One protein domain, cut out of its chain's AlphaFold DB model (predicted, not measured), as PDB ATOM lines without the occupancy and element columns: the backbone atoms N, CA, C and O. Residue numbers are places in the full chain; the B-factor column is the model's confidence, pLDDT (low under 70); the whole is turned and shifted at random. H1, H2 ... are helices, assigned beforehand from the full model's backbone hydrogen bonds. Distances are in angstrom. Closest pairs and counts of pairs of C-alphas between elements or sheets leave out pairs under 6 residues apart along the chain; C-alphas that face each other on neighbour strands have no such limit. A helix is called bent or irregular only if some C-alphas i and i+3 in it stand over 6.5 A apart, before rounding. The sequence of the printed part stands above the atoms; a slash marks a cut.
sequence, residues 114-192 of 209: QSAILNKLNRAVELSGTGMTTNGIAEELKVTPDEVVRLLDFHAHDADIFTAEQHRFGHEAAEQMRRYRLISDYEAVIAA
ATOM      1  N   GLN A 114      14.091 -34.259 -36.571       46.72
ATOM      2  CA  GLN A 114      13.847 -32.816 -36.377       46.72
ATOM      3  C   GLN A 114      12.435 -32.508 -35.849       46.72
ATOM      4  O   GLN A 114      12.261 -31.525 -35.130       46.72
ATOM      5  N   SER A 115      11.446 -33.381 -36.088       49.28
ATOM      6  CA  SER A 115      10.114 -33.208 -35.493       49.28
ATOM      7  C   SER A 115      10.083 -33.489 -33.986       49.28
ATOM      8  O   SER A 115       9.221 -32.961 -33.295       49.28
ATOM      9  N   ALA A 116      11.024 -34.263 -33.434       47.91
ATOM     10  CA  ALA A 116      10.990 -34.646 -32.023       47.91
ATOM     11  C   ALA A 116      11.420 -33.508 -31.081       47.91
ATOM     12  O   ALA A 116      10.849 -33.378 -30.002       47.91
ATOM     13  N   ILE A 117      12.383 -32.667 -31.479       46.88
ATOM     14  CA  ILE A 117      12.854 -31.537 -30.653       46.88
ATOM     15  C   ILE A 117      11.793 -30.430 -30.598       46.88
ATOM     16  O   ILE A 117      11.441 -29.983 -29.506       46.88
ATOM     17  N   LEU A 118      11.220 -30.055 -31.750       54.19
ATOM     18  CA  LEU A 118      10.123 -29.080 -31.805       54.19
ATOM     19  C   LEU A 118       8.873 -29.588 -31.065       54.19
ATOM     20  O   LEU A 118       8.226 -28.818 -30.358       54.19
ATOM     21  N   ASN A 119       8.566 -30.889 -31.163       67.50
ATOM     22  CA  ASN A 119       7.437 -31.477 -30.439       67.50
ATOM     23  C   ASN A 119       7.641 -31.462 -28.921       67.50
ATOM     24  O   ASN A 119       6.688 -31.182 -28.203       67.50
ATOM     25  N   LYS A 120       8.853 -31.731 -28.417       81.19
ATOM     26  CA  LYS A 120       9.121 -31.724 -26.969       81.19
ATOM     27  C   LYS A 120       8.974 -30.332 -26.358       81.19
ATOM     28  O   LYS A 120       8.337 -30.215 -25.318       81.19
ATOM     29  N   LEU A 121       9.522 -29.295 -27.003       83.69
ATOM     30  CA  LEU A 121       9.397 -27.912 -26.533       83.69
ATOM     31  C   LEU A 121       7.931 -27.468 -26.500       83.69
ATOM     32  O   LEU A 121       7.436 -27.070 -25.449       83.69
ATOM     33  N   ASN A 122       7.223 -27.595 -27.629       82.56
ATOM     34  CA  ASN A 122       5.823 -27.173 -27.732       82.56
ATOM     35  C   ASN A 122       4.942 -27.921 -26.724       82.56
ATOM     36  O   ASN A 122       4.146 -27.308 -26.018       82.56
ATOM     37  N   ARG A 123       5.151 -29.236 -26.582       84.62
ATOM     38  CA  ARG A 123       4.407 -30.058 -25.628       84.62
ATOM     39  C   ARG A 123       4.728 -29.708 -24.173       84.62
ATOM     40  O   ARG A 123       3.820 -29.709 -23.349       84.62
ATOM     41  N   ALA A 124       5.981 -29.388 -23.845       88.06
ATOM     42  CA  ALA A 124       6.353 -28.927 -22.506       88.06
ATOM     43  C   ALA A 124       5.650 -27.607 -22.151       88.06
ATOM     44  O   ALA A 124       5.120 -27.480 -21.049       88.06
ATOM     45  N   VAL A 125       5.590 -26.661 -23.092       87.69
ATOM     46  CA  VAL A 125       4.897 -25.375 -22.911       87.69
ATOM     47  C   VAL A 125       3.392 -25.577 -22.720       87.69
ATOM     48  O   VAL A 125       2.819 -25.026 -21.780       87.69
ATOM     49  N   GLU A 126       2.754 -26.416 -23.542       87.75
ATOM     50  CA  GLU A 126       1.333 -26.768 -23.394       87.75
ATOM     51  C   GLU A 126       1.022 -27.348 -22.007       87.75
ATOM     52  O   GLU A 126       0.100 -26.890 -21.335       87.75
ATOM     53  N   LEU A 127       1.800 -28.343 -21.566       90.44
ATOM     54  CA  LEU A 127       1.607 -29.011 -20.275       90.44
ATOM     55  C   LEU A 127       1.920 -28.093 -19.088       90.44
ATOM     56  O   LEU A 127       1.279 -28.184 -18.043       90.44
ATOM     57  N   SER A 128       2.880 -27.180 -19.234       90.50
ATOM     58  CA  SER A 128       3.130 -26.158 -18.218       90.50
ATOM     59  C   SER A 128       1.946 -25.193 -18.102       90.50
ATOM     60  O   SER A 128       1.592 -24.789 -16.995       90.50
ATOM     61  N   GLY A 129       1.298 -24.848 -19.220       89.06
ATOM     62  CA  GLY A 129       0.119 -23.979 -19.250       89.06
ATOM     63  C   GLY A 129      -1.117 -24.573 -18.564       89.06
ATOM     64  O   GLY A 129      -1.964 -23.825 -18.081       89.06
ATOM     65  N   THR A 130      -1.213 -25.904 -18.457       90.12
ATOM     66  CA  THR A 130      -2.293 -26.586 -17.717       90.12
ATOM     67  C   THR A 130      -2.036 -26.681 -16.208       90.12
ATOM     68  O   THR A 130      -2.877 -27.209 -15.480       90.12
ATOM     69  N   GLY A 131      -0.904 -26.158 -15.718       90.25
ATOM     70  CA  GLY A 131      -0.518 -26.201 -14.305       90.25
ATOM     71  C   GLY A 131       0.132 -27.519 -13.873       90.25
ATOM     72  O   GLY A 131       0.218 -27.801 -12.677       90.25
ATOM     73  N   MET A 132       0.576 -28.344 -14.825       90.81
ATOM     74  CA  MET A 132       1.260 -29.600 -14.528       90.81
ATOM     75  C   MET A 132       2.647 -29.336 -13.925       90.81
ATOM     76  O   MET A 132       3.339 -28.390 -14.298       90.81
ATOM     77  N   THR A 133       3.074 -30.173 -12.976       95.00
ATOM     78  CA  THR A 133       4.402 -30.023 -12.357       95.00
ATOM     79  C   THR A 133       5.511 -30.445 -13.321       95.00
ATOM     80  O   THR A 133       5.312 -31.319 -14.165       95.00
ATOM     81  N   THR A 134       6.712 -29.887 -13.155       90.56
ATOM     82  CA  THR A 134       7.894 -30.234 -13.969       90.56
ATOM     83  C   THR A 134       8.204 -31.731 -13.957       90.56
ATOM     84  O   THR A 134       8.538 -32.293 -14.998       90.56
ATOM     85  N   ASN A 135       8.019 -32.401 -12.814       92.88
ATOM     86  CA  ASN A 135       8.174 -33.854 -12.698       92.88
ATOM     87  C   ASN A 135       7.128 -34.620 -13.519       92.88
ATOM     88  O   ASN A 135       7.478 -35.588 -14.188       92.88
ATOM     89  N   GLY A 136       5.871 -34.166 -13.524       90.69
ATOM     90  CA  GLY A 136       4.832 -34.768 -14.362       90.69
ATOM     91  C   GLY A 136       5.116 -34.582 -15.854       90.69
ATOM     92  O   GLY A 136       4.945 -35.509 -16.642       90.69
ATOM     93  N   ILE A 137       5.598 -33.401 -16.251       92.44
ATOM     94  CA  ILE A 137       5.983 -33.118 -17.645       92.44
ATOM     95  C   ILE A 137       7.144 -34.021 -18.076       92.44
ATOM     96  O   ILE A 137       7.139 -34.546 -19.189       92.44
ATOM     97  N   ALA A 138       8.125 -34.228 -17.195       93.12
ATOM     98  CA  ALA A 138       9.283 -35.077 -17.455       93.12
ATOM     99  C   ALA A 138       8.883 -36.539 -17.705       93.12
ATOM    100  O   ALA A 138       9.384 -37.163 -18.643       93.12
ATOM    101  N   GLU A 139       7.944 -37.062 -16.913       91.25
ATOM    102  CA  GLU A 139       7.411 -38.419 -17.062       91.25
ATOM    103  C   GLU A 139       6.659 -38.601 -18.392       91.25
ATOM    104  O   GLU A 139       6.958 -39.527 -19.149       91.25
ATOM    105  N   GLU A 140       5.763 -37.668 -18.729       87.56
ATOM    106  CA  GLU A 140       4.990 -37.663 -19.982       87.56
ATOM    107  C   GLU A 140       5.903 -37.597 -21.218       87.56
ATOM    108  O   GLU A 140       5.749 -38.353 -22.182       87.56
ATOM    109  N   LEU A 141       6.896 -36.705 -21.188       87.12
ATOM    110  CA  LEU A 141       7.829 -36.501 -22.296       87.12
ATOM    111  C   LEU A 141       8.966 -37.529 -22.339       87.12
ATOM    112  O   LEU A 141       9.731 -37.541 -23.309       87.12
ATOM    113  N   LYS A 142       9.074 -38.397 -21.324       88.94
ATOM    114  CA  LYS A 142      10.169 -39.363 -21.144       88.94
ATOM    115  C   LYS A 142      11.546 -38.691 -21.183       88.94
ATOM    116  O   LYS A 142      12.460 -39.154 -21.869       88.94
ATOM    117  N   VAL A 143      11.679 -37.577 -20.470       87.06
ATOM    118  CA  VAL A 143      12.915 -36.788 -20.336       87.06
ATOM    119  C   VAL A 143      13.237 -36.551 -18.864       87.06
ATOM    120  O   VAL A 143      12.466 -36.907 -17.979       87.06
ATOM    121  N   THR A 144      14.396 -35.960 -18.579       91.88
ATOM    122  CA  THR A 144      14.743 -35.573 -17.202       91.88
ATOM    123  C   THR A 144      14.024 -34.277 -16.795       91.88
ATOM    124  O   THR A 144      13.792 -33.426 -17.657       91.88
ATOM    125  N   PRO A 145      13.706 -34.060 -15.502       92.06
ATOM    126  CA  PRO A 145      13.123 -32.794 -15.038       92.06
ATOM    127  C   PRO A 145      13.979 -31.569 -15.387       92.06
ATOM    128  O   PRO A 145      13.459 -30.518 -15.737       92.06
ATOM    129  N   ASP A 146      15.298 -31.736 -15.364       91.62
ATOM    130  CA  ASP A 146      16.279 -30.724 -15.754       91.62
ATOM    131  C   ASP A 146      16.213 -30.386 -17.261       91.62
ATOM    132  O   ASP A 146      16.348 -29.232 -17.664       91.62
ATOM    133  N   GLU A 147      15.914 -31.370 -18.117       86.31
ATOM    134  CA  GLU A 147      15.635 -31.126 -19.539       86.31
ATOM    135  C   GLU A 147      14.334 -30.340 -19.741       86.31
ATOM    136  O   GLU A 147      14.302 -29.454 -20.591       86.31
ATOM    137  N   VAL A 148      13.296 -30.591 -18.936       90.88
ATOM    138  CA  VAL A 148      12.056 -29.792 -18.963       90.88
ATOM    139  C   VAL A 148      12.329 -28.340 -18.581       90.88
ATOM    140  O   VAL A 148      11.865 -27.439 -19.276       90.88
ATOM    141  N   VAL A 149      13.105 -28.106 -17.518       92.12
ATOM    142  CA  VAL A 149      13.485 -26.751 -17.083       92.12
ATOM    143  C   VAL A 149      14.210 -26.012 -18.204       92.12
ATOM    144  O   VAL A 149      13.773 -24.935 -18.592       92.12
ATOM    145  N   ARG A 150      15.225 -26.628 -18.827       87.88
ATOM    146  CA  ARG A 150      15.927 -26.019 -19.969       87.88
ATOM    147  C   ARG A 150      15.002 -25.649 -21.126       87.88
ATOM    148  O   ARG A 150      15.202 -24.610 -21.748       87.88
ATOM    149  N   LEU A 151      14.027 -26.502 -21.448       87.31
ATOM    150  CA  LEU A 151      13.068 -26.232 -22.523       87.31
ATOM    151  C   LEU A 151      12.183 -25.024 -22.188       87.31
ATOM    152  O   LEU A 151      11.986 -24.157 -23.038       87.31
ATOM    153  N   LEU A 152      11.675 -24.949 -20.957       90.06
ATOM    154  CA  LEU A 152      10.834 -23.836 -20.513       90.06
ATOM    155  C   LEU A 152      11.628 -22.527 -20.400       90.06
ATOM    156  O   LEU A 152      11.146 -21.497 -20.866       90.06
ATOM    157  N   ASP A 153      12.857 -22.574 -19.882       89.25
ATOM    158  CA  ASP A 153      13.756 -21.417 -19.807       89.25
ATOM    159  C   ASP A 153      14.095 -20.886 -21.202       89.25
ATOM    160  O   ASP A 153      14.049 -19.680 -21.445       89.25
ATOM    161  N   PHE A 154      14.379 -21.787 -22.149       85.94
ATOM    162  CA  PHE A 154      14.593 -21.425 -23.548       85.94
ATOM    163  C   PHE A 154      13.365 -20.722 -24.144       85.94
ATOM    164  O   PHE A 154      13.505 -19.689 -24.797       85.94
ATOM    165  N   HIS A 155      12.159 -21.251 -23.901       87.88
ATOM    166  CA  HIS A 155      10.920 -20.639 -24.385       87.88
ATOM    167  C   HIS A 155      10.679 -19.252 -23.784       87.88
ATOM    168  O   HIS A 155      10.326 -18.325 -24.512       87.88
ATOM    169  N   ALA A 156      10.878 -19.108 -22.472       88.62
ATOM    170  CA  ALA A 156      10.719 -17.839 -21.772       88.62
ATOM    171  C   ALA A 156      11.705 -16.791 -22.305       88.62
ATOM    172  O   ALA A 156      11.302 -15.686 -22.657       88.62
ATOM    173  N   HIS A 157      12.972 -17.171 -22.471       87.75
ATOM    174  CA  HIS A 157      13.992 -16.287 -23.018       87.75
ATOM    175  C   HIS A 157      13.679 -15.840 -24.455       87.75
ATOM    176  O   HIS A 157      13.804 -14.660 -24.784       87.75
ATOM    177  N   ASP A 158      13.235 -16.759 -25.318       86.19
ATOM    178  CA  ASP A 158      12.820 -16.418 -26.682       86.19
ATOM    179  C   ASP A 158      11.591 -15.490 -26.698       86.19
ATOM    180  O   ASP A 158      11.536 -14.549 -27.495       86.19
ATOM    181  N   ALA A 159      10.632 -15.698 -25.788       87.44
ATOM    182  CA  ALA A 159       9.473 -14.824 -25.623       87.44
ATOM    183  C   ALA A 159       9.863 -13.411 -25.150       87.44
ATOM    184  O   ALA A 159       9.311 -12.427 -25.653       87.44
ATOM    185  N   ASP A 160      10.842 -13.294 -24.252       90.50
ATOM    186  CA  ASP A 160      11.374 -12.005 -23.796       90.50
ATOM    187  C   ASP A 160      12.040 -11.240 -24.945       90.50
ATOM    188  O   ASP A 160      11.743 -10.062 -25.168       90.50
ATOM    189  N   ILE A 161      12.892 -11.916 -25.729       86.44
ATOM    190  CA  ILE A 161      13.527 -11.315 -26.912       86.44
ATOM    191  C   ILE A 161      12.459 -10.867 -27.911       86.44
ATOM    192  O   ILE A 161      12.504  -9.735 -28.395       86.44
ATOM    193  N   PHE A 162      11.480 -11.726 -28.204       87.69
ATOM    194  CA  PHE A 162      10.400 -11.400 -29.131       87.69
ATOM    195  C   PHE A 162       9.601 -10.175 -28.669       87.69
ATOM    196  O   PHE A 162       9.325  -9.284 -29.470       87.69
ATOM    197  N   THR A 163       9.293 -10.084 -27.376       90.75
ATOM    198  CA  THR A 163       8.575  -8.941 -26.794       90.75
ATOM    199  C   THR A 163       9.385  -7.649 -26.927       90.75
ATOM    200  O   THR A 163       8.853  -6.612 -27.339       90.75
ATOM    201  N   ALA A 164      10.689  -7.702 -26.637       88.75
ATOM    202  CA  ALA A 164      11.585  -6.557 -26.774       88.75
ATOM    203  C   ALA A 164      11.696  -6.075 -28.233       88.75
ATOM    204  O   ALA A 164      11.682  -4.872 -28.507       88.75
ATOM    205  N   GLU A 165      11.768  -7.003 -29.185       86.00
ATOM    206  CA  GLU A 165      11.818  -6.694 -30.614       86.00
ATOM    207  C   GLU A 165      10.494  -6.166 -31.147       86.00
ATOM    208  O   GLU A 165      10.493  -5.211 -31.922       86.00
ATOM    209  N   GLN A 166       9.372  -6.726 -30.699       90.56
ATOM    210  CA  GLN A 166       8.044  -6.255 -31.072       90.56
ATOM    211  C   GLN A 166       7.851  -4.798 -30.651       90.56
ATOM    212  O   GLN A 166       7.339  -3.997 -31.435       90.56
ATOM    213  N   HIS A 167       8.312  -4.432 -29.452       89.62
ATOM    214  CA  HIS A 167       8.289  -3.048 -28.984       89.62
ATOM    215  C   HIS A 167       9.203  -2.130 -29.813       89.62
ATOM    216  O   HIS A 167       8.885  -0.963 -30.030       89.62
ATOM    217  N   ARG A 168      10.351  -2.636 -30.279       88.12
ATOM    218  CA  ARG A 168      11.369  -1.829 -30.967       88.12
ATOM    219  C   ARG A 168      11.124  -1.658 -32.468       88.12
ATOM    220  O   ARG A 168      11.427  -0.598 -33.008       88.12
ATOM    221  N   PHE A 169      10.625  -2.693 -33.136       85.81
ATOM    222  CA  PHE A 169      10.566  -2.784 -34.599       85.81
ATOM    223  C   PHE A 169       9.163  -3.091 -35.141       85.81
ATOM    224  O   PHE A 169       8.963  -3.081 -36.354       85.81
ATOM    225  N   GLY A 170       8.184  -3.333 -34.265       84.62
ATOM    226  CA  GLY A 170       6.840  -3.754 -34.648       84.62
ATOM    227  C   GLY A 170       6.719  -5.269 -34.828       84.62
ATOM    228  O   GLY A 170       7.704  -5.989 -34.993       84.62
ATOM    229  N   HIS A 171       5.478  -5.758 -34.780       84.19
ATOM    230  CA  HIS A 171       5.172  -7.193 -34.741       84.19
ATOM    231  C   HIS A 171       5.702  -7.962 -35.957       84.19
ATOM    232  O   HIS A 171       6.330  -9.002 -35.798       84.19
ATOM    233  N   GLU A 172       5.483  -7.452 -37.170       72.75
ATOM    234  CA  GLU A 172       5.875  -8.144 -38.405       72.75
ATOM    235  C   GLU A 172       7.401  -8.304 -38.519       72.75
ATOM    236  O   GLU A 172       7.895  -9.376 -38.873       72.75
ATOM    237  N   ALA A 173       8.156  -7.272 -38.132       67.38
ATOM    238  CA  ALA A 173       9.614  -7.316 -38.109       67.38
ATOM    239  C   ALA A 173      10.139  -8.258 -37.013       67.38
ATOM    240  O   ALA A 173      11.044  -9.049 -37.270       67.38
ATOM    241  N   ALA A 174       9.542  -8.232 -35.817       75.25
ATOM    242  CA  ALA A 174       9.894  -9.138 -34.723       75.25
ATOM    243  C   ALA A 174       9.602 -10.607 -35.064       75.25
ATOM    244  O   ALA A 174      10.383 -11.495 -34.729       75.25
ATOM    245  N   GLU A 175       8.510 -10.884 -35.779       76.62
ATOM    246  CA  GLU A 175       8.178 -12.238 -36.220       76.62
ATOM    247  C   GLU A 175       9.183 -12.751 -37.256       76.62
ATOM    248  O   GLU A 175       9.636 -13.896 -37.166       76.62
ATOM    249  N   GLN A 176       9.601 -11.895 -38.192       66.50
ATOM    250  CA  GLN A 176      10.695 -12.221 -39.104       66.50
ATOM    251  C   GLN A 176      12.004 -12.454 -38.346       66.50
ATOM    252  O   GLN A 176      12.648 -13.470 -38.581       66.50
ATOM    253  N   MET A 177      12.383 -11.586 -37.405       70.00
ATOM    254  CA  MET A 177      13.610 -11.731 -36.607       70.00
ATOM    255  C   MET A 177      13.610 -12.998 -35.745       70.00
ATOM    256  O   MET A 177      14.627 -13.680 -35.667       70.00
ATOM    257  N   ARG A 178      12.467 -13.372 -35.162       77.44
ATOM    258  CA  ARG A 178      12.301 -14.626 -34.419       77.44
ATOM    259  C   ARG A 178      12.449 -15.843 -35.322       77.44
ATOM    260  O   ARG A 178      13.179 -16.769 -34.977       77.44
ATOM    261  N   ARG A 179      11.825 -15.827 -36.506       67.50
ATOM    262  CA  ARG A 179      12.050 -16.862 -37.528       67.50
ATOM    263  C   ARG A 179      13.523 -16.920 -37.915       67.50
ATOM    264  O   ARG A 179      14.082 -18.006 -37.932       67.50
ATOM    265  N   TYR A 180      14.165 -15.774 -38.138       64.00
ATOM    266  CA  TYR A 180      15.596 -15.719 -38.404       64.00
ATOM    267  C   TYR A 180      16.412 -16.262 -37.240       64.00
ATOM    268  O   TYR A 180      17.280 -17.048 -37.518       64.00
ATOM    269  N   ARG A 181      16.161 -15.986 -35.958       73.88
ATOM    270  CA  ARG A 181      16.929 -16.628 -34.866       73.88
ATOM    271  C   ARG A 181      16.774 -18.145 -34.842       73.88
ATOM    272  O   ARG A 181      17.756 -18.854 -34.676       73.88
ATOM    273  N   LEU A 182      15.554 -18.631 -35.058       64.50
ATOM    274  CA  LEU A 182      15.253 -20.064 -35.091       64.50
ATOM    275  C   LEU A 182      15.830 -20.763 -36.339       64.50
ATOM    276  O   LEU A 182      16.001 -21.980 -36.328       64.50
ATOM    277  N   ILE A 183      16.126 -20.008 -37.406       57.50
ATOM    278  CA  ILE A 183      16.630 -20.501 -38.702       57.50
ATOM    279  C   ILE A 183      18.086 -20.054 -38.969       57.50
ATOM    280  O   ILE A 183      18.749 -20.601 -39.833       57.50
ATOM    281  N   SER A 184      18.650 -19.091 -38.250       49.22
ATOM    282  CA  SER A 184      19.961 -18.476 -38.529       49.22
ATOM    283  C   SER A 184      21.088 -19.450 -38.236       49.22
ATOM    284  O   SER A 184      22.139 -19.356 -38.865       49.22
ATOM    285  N   ASP A 185      20.856 -20.423 -37.357       50.78
ATOM    286  CA  ASP A 185      21.739 -21.575 -37.226       50.78
ATOM    287  C   ASP A 185      21.754 -22.399 -38.515       50.78
ATOM    288  O   ASP A 185      22.796 -22.907 -38.888       50.78
ATOM    289  N   TYR A 186      20.656 -22.474 -39.268       43.06
ATOM    290  CA  TYR A 186      20.583 -23.178 -40.549       43.06
ATOM    291  C   TYR A 186      21.298 -22.429 -41.682       43.06
ATOM    292  O   TYR A 186      22.056 -23.055 -42.410       43.06
ATOM    293  N   GLU A 187      21.138 -21.109 -41.830       41.94
ATOM    294  CA  GLU A 187      21.846 -20.350 -42.881       41.94
ATOM    295  C   GLU A 187      23.340 -20.171 -42.581       41.94
ATOM    296  O   GLU A 187      24.162 -20.299 -43.488       41.94
ATOM    297  N   ALA A 188      23.720 -19.961 -41.315       50.19
ATOM    298  CA  ALA A 188      25.123 -19.945 -40.907       50.19
ATOM    299  C   ALA A 188      25.762 -21.337 -41.025       50.19
ATOM    300  O   ALA A 188      26.906 -21.446 -41.466       50.19
ATOM    301  N   VAL A 189      25.026 -22.411 -40.704       46.19
ATOM    302  CA  VAL A 189      25.465 -23.787 -40.977       46.19
ATOM    303  C   VAL A 189      25.552 -24.040 -42.476       46.19
ATOM    304  O   VAL A 189      26.531 -24.639 -42.891       46.19
ATOM    305  N   ILE A 190      24.625 -23.556 -43.307       45.12
ATOM    306  CA  ILE A 190      24.717 -23.684 -44.767       45.12
ATOM    307  C   ILE A 190      25.939 -22.935 -45.302       45.12
ATOM    308  O   ILE A 190      26.710 -23.530 -46.043       45.12
ATOM    309  N   ALA A 191      26.179 -21.690 -44.893       48.91
ATOM    310  CA  ALA A 191      27.353 -20.922 -45.314       48.91
ATOM    311  C   ALA A 191      28.670 -21.550 -44.811       48.91
ATOM    312  O   ALA A 191      29.662 -21.623 -45.539       48.91
ATOM    313  N   ALA A 192      28.689 -22.084 -43.587       51.06
ATOM    314  CA  ALA A 192      29.821 -22.858 -43.079       51.06
ATOM    315  C   ALA A 192      29.989 -24.187 -43.837       51.06
ATOM    316  O   ALA A 192      31.112 -24.600 -44.119       51.06
TER     317      ALA A 192
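What this domain is: This is residues 114 to 192 of the 209 residues of the protein "HNHc domain-containing protein" of Acetobacter orleanensis (UniProt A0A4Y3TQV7). A long helix, H3, is the backbone of a loose, flat frame: the helical hairpin of H1 and H2 packs on its first half, and arm H4a of the bent helix H4 folds back from its other end as a V. A gap is left between H1 and H4a, and residues 183 to 192 of H4 stick out. The printed part has 79 residues with four named helices, H1, H2, H3 and H4 in chain order, and no named strand; its class is all helix. It is loose, with a radius of gyration of the C-alphas of 14.7 A and spans of 38 by 32 by 17 A.

Where its parts are: Find C-alpha 145 at (13.123, -32.794, -15.038); from there H3, residues 145 to 169, runs 35.9 A to C-alpha 169 at (10.566, -2.784, -34.599). H1, residues 114 to 129, is 23.7 A long, and H2 is residues 134 to 141. H4, residues 171 to 192, was assigned as one helix by its hydrogen bonds but is bent, with C-alphas 182 and 185 7.0 A apart; its arms are H4a, residues 171 to 182, and H4b, residues 185 to 192, ending at C-alpha 192 (29.821, -22.858, -43.079).

How they stand to each other: Begin at the hub, H3. With residues 148 to 155 alone it touches H1, about perpendicular at 87 degrees; the closest C-alphas, of Leu 121 and Leu 151, are 5.7 A apart. With residues 145 to 149 alone it touches H2, about perpendicular at 82 degrees, closest at the C-alphas of Ala 138 and Pro 145, 5.1 A. H1 and H2 form a hairpin, a steep tilt of 39 degrees, opposite ways, with the C-alphas of Ala 124 and Ile 137 closest at 6.4 A. With residues 158 to 166 alone H3 touches H4a, also as a hairpin, a steep tilt of 38 degrees, opposite ways; the closest C-alphas, of Gln 166 and Ala 174, are 5.0 A apart. H4b touches no helix. Every O i to N i+4 pair is within hydrogen-bond range in H2, H3, H4a and H4b, and 11 of 12 are in H1.

The domain as a whole: The two C-alphas farthest apart, of Gly 131 and Ala 191, are 42.0 A apart. The printed part has no cut, and its three links are tight. The mean pLDDT of the printed part is 78.3; look for values under 70 at residues 114 to 119, 173, 176, 179 to 180 and 182 to 192.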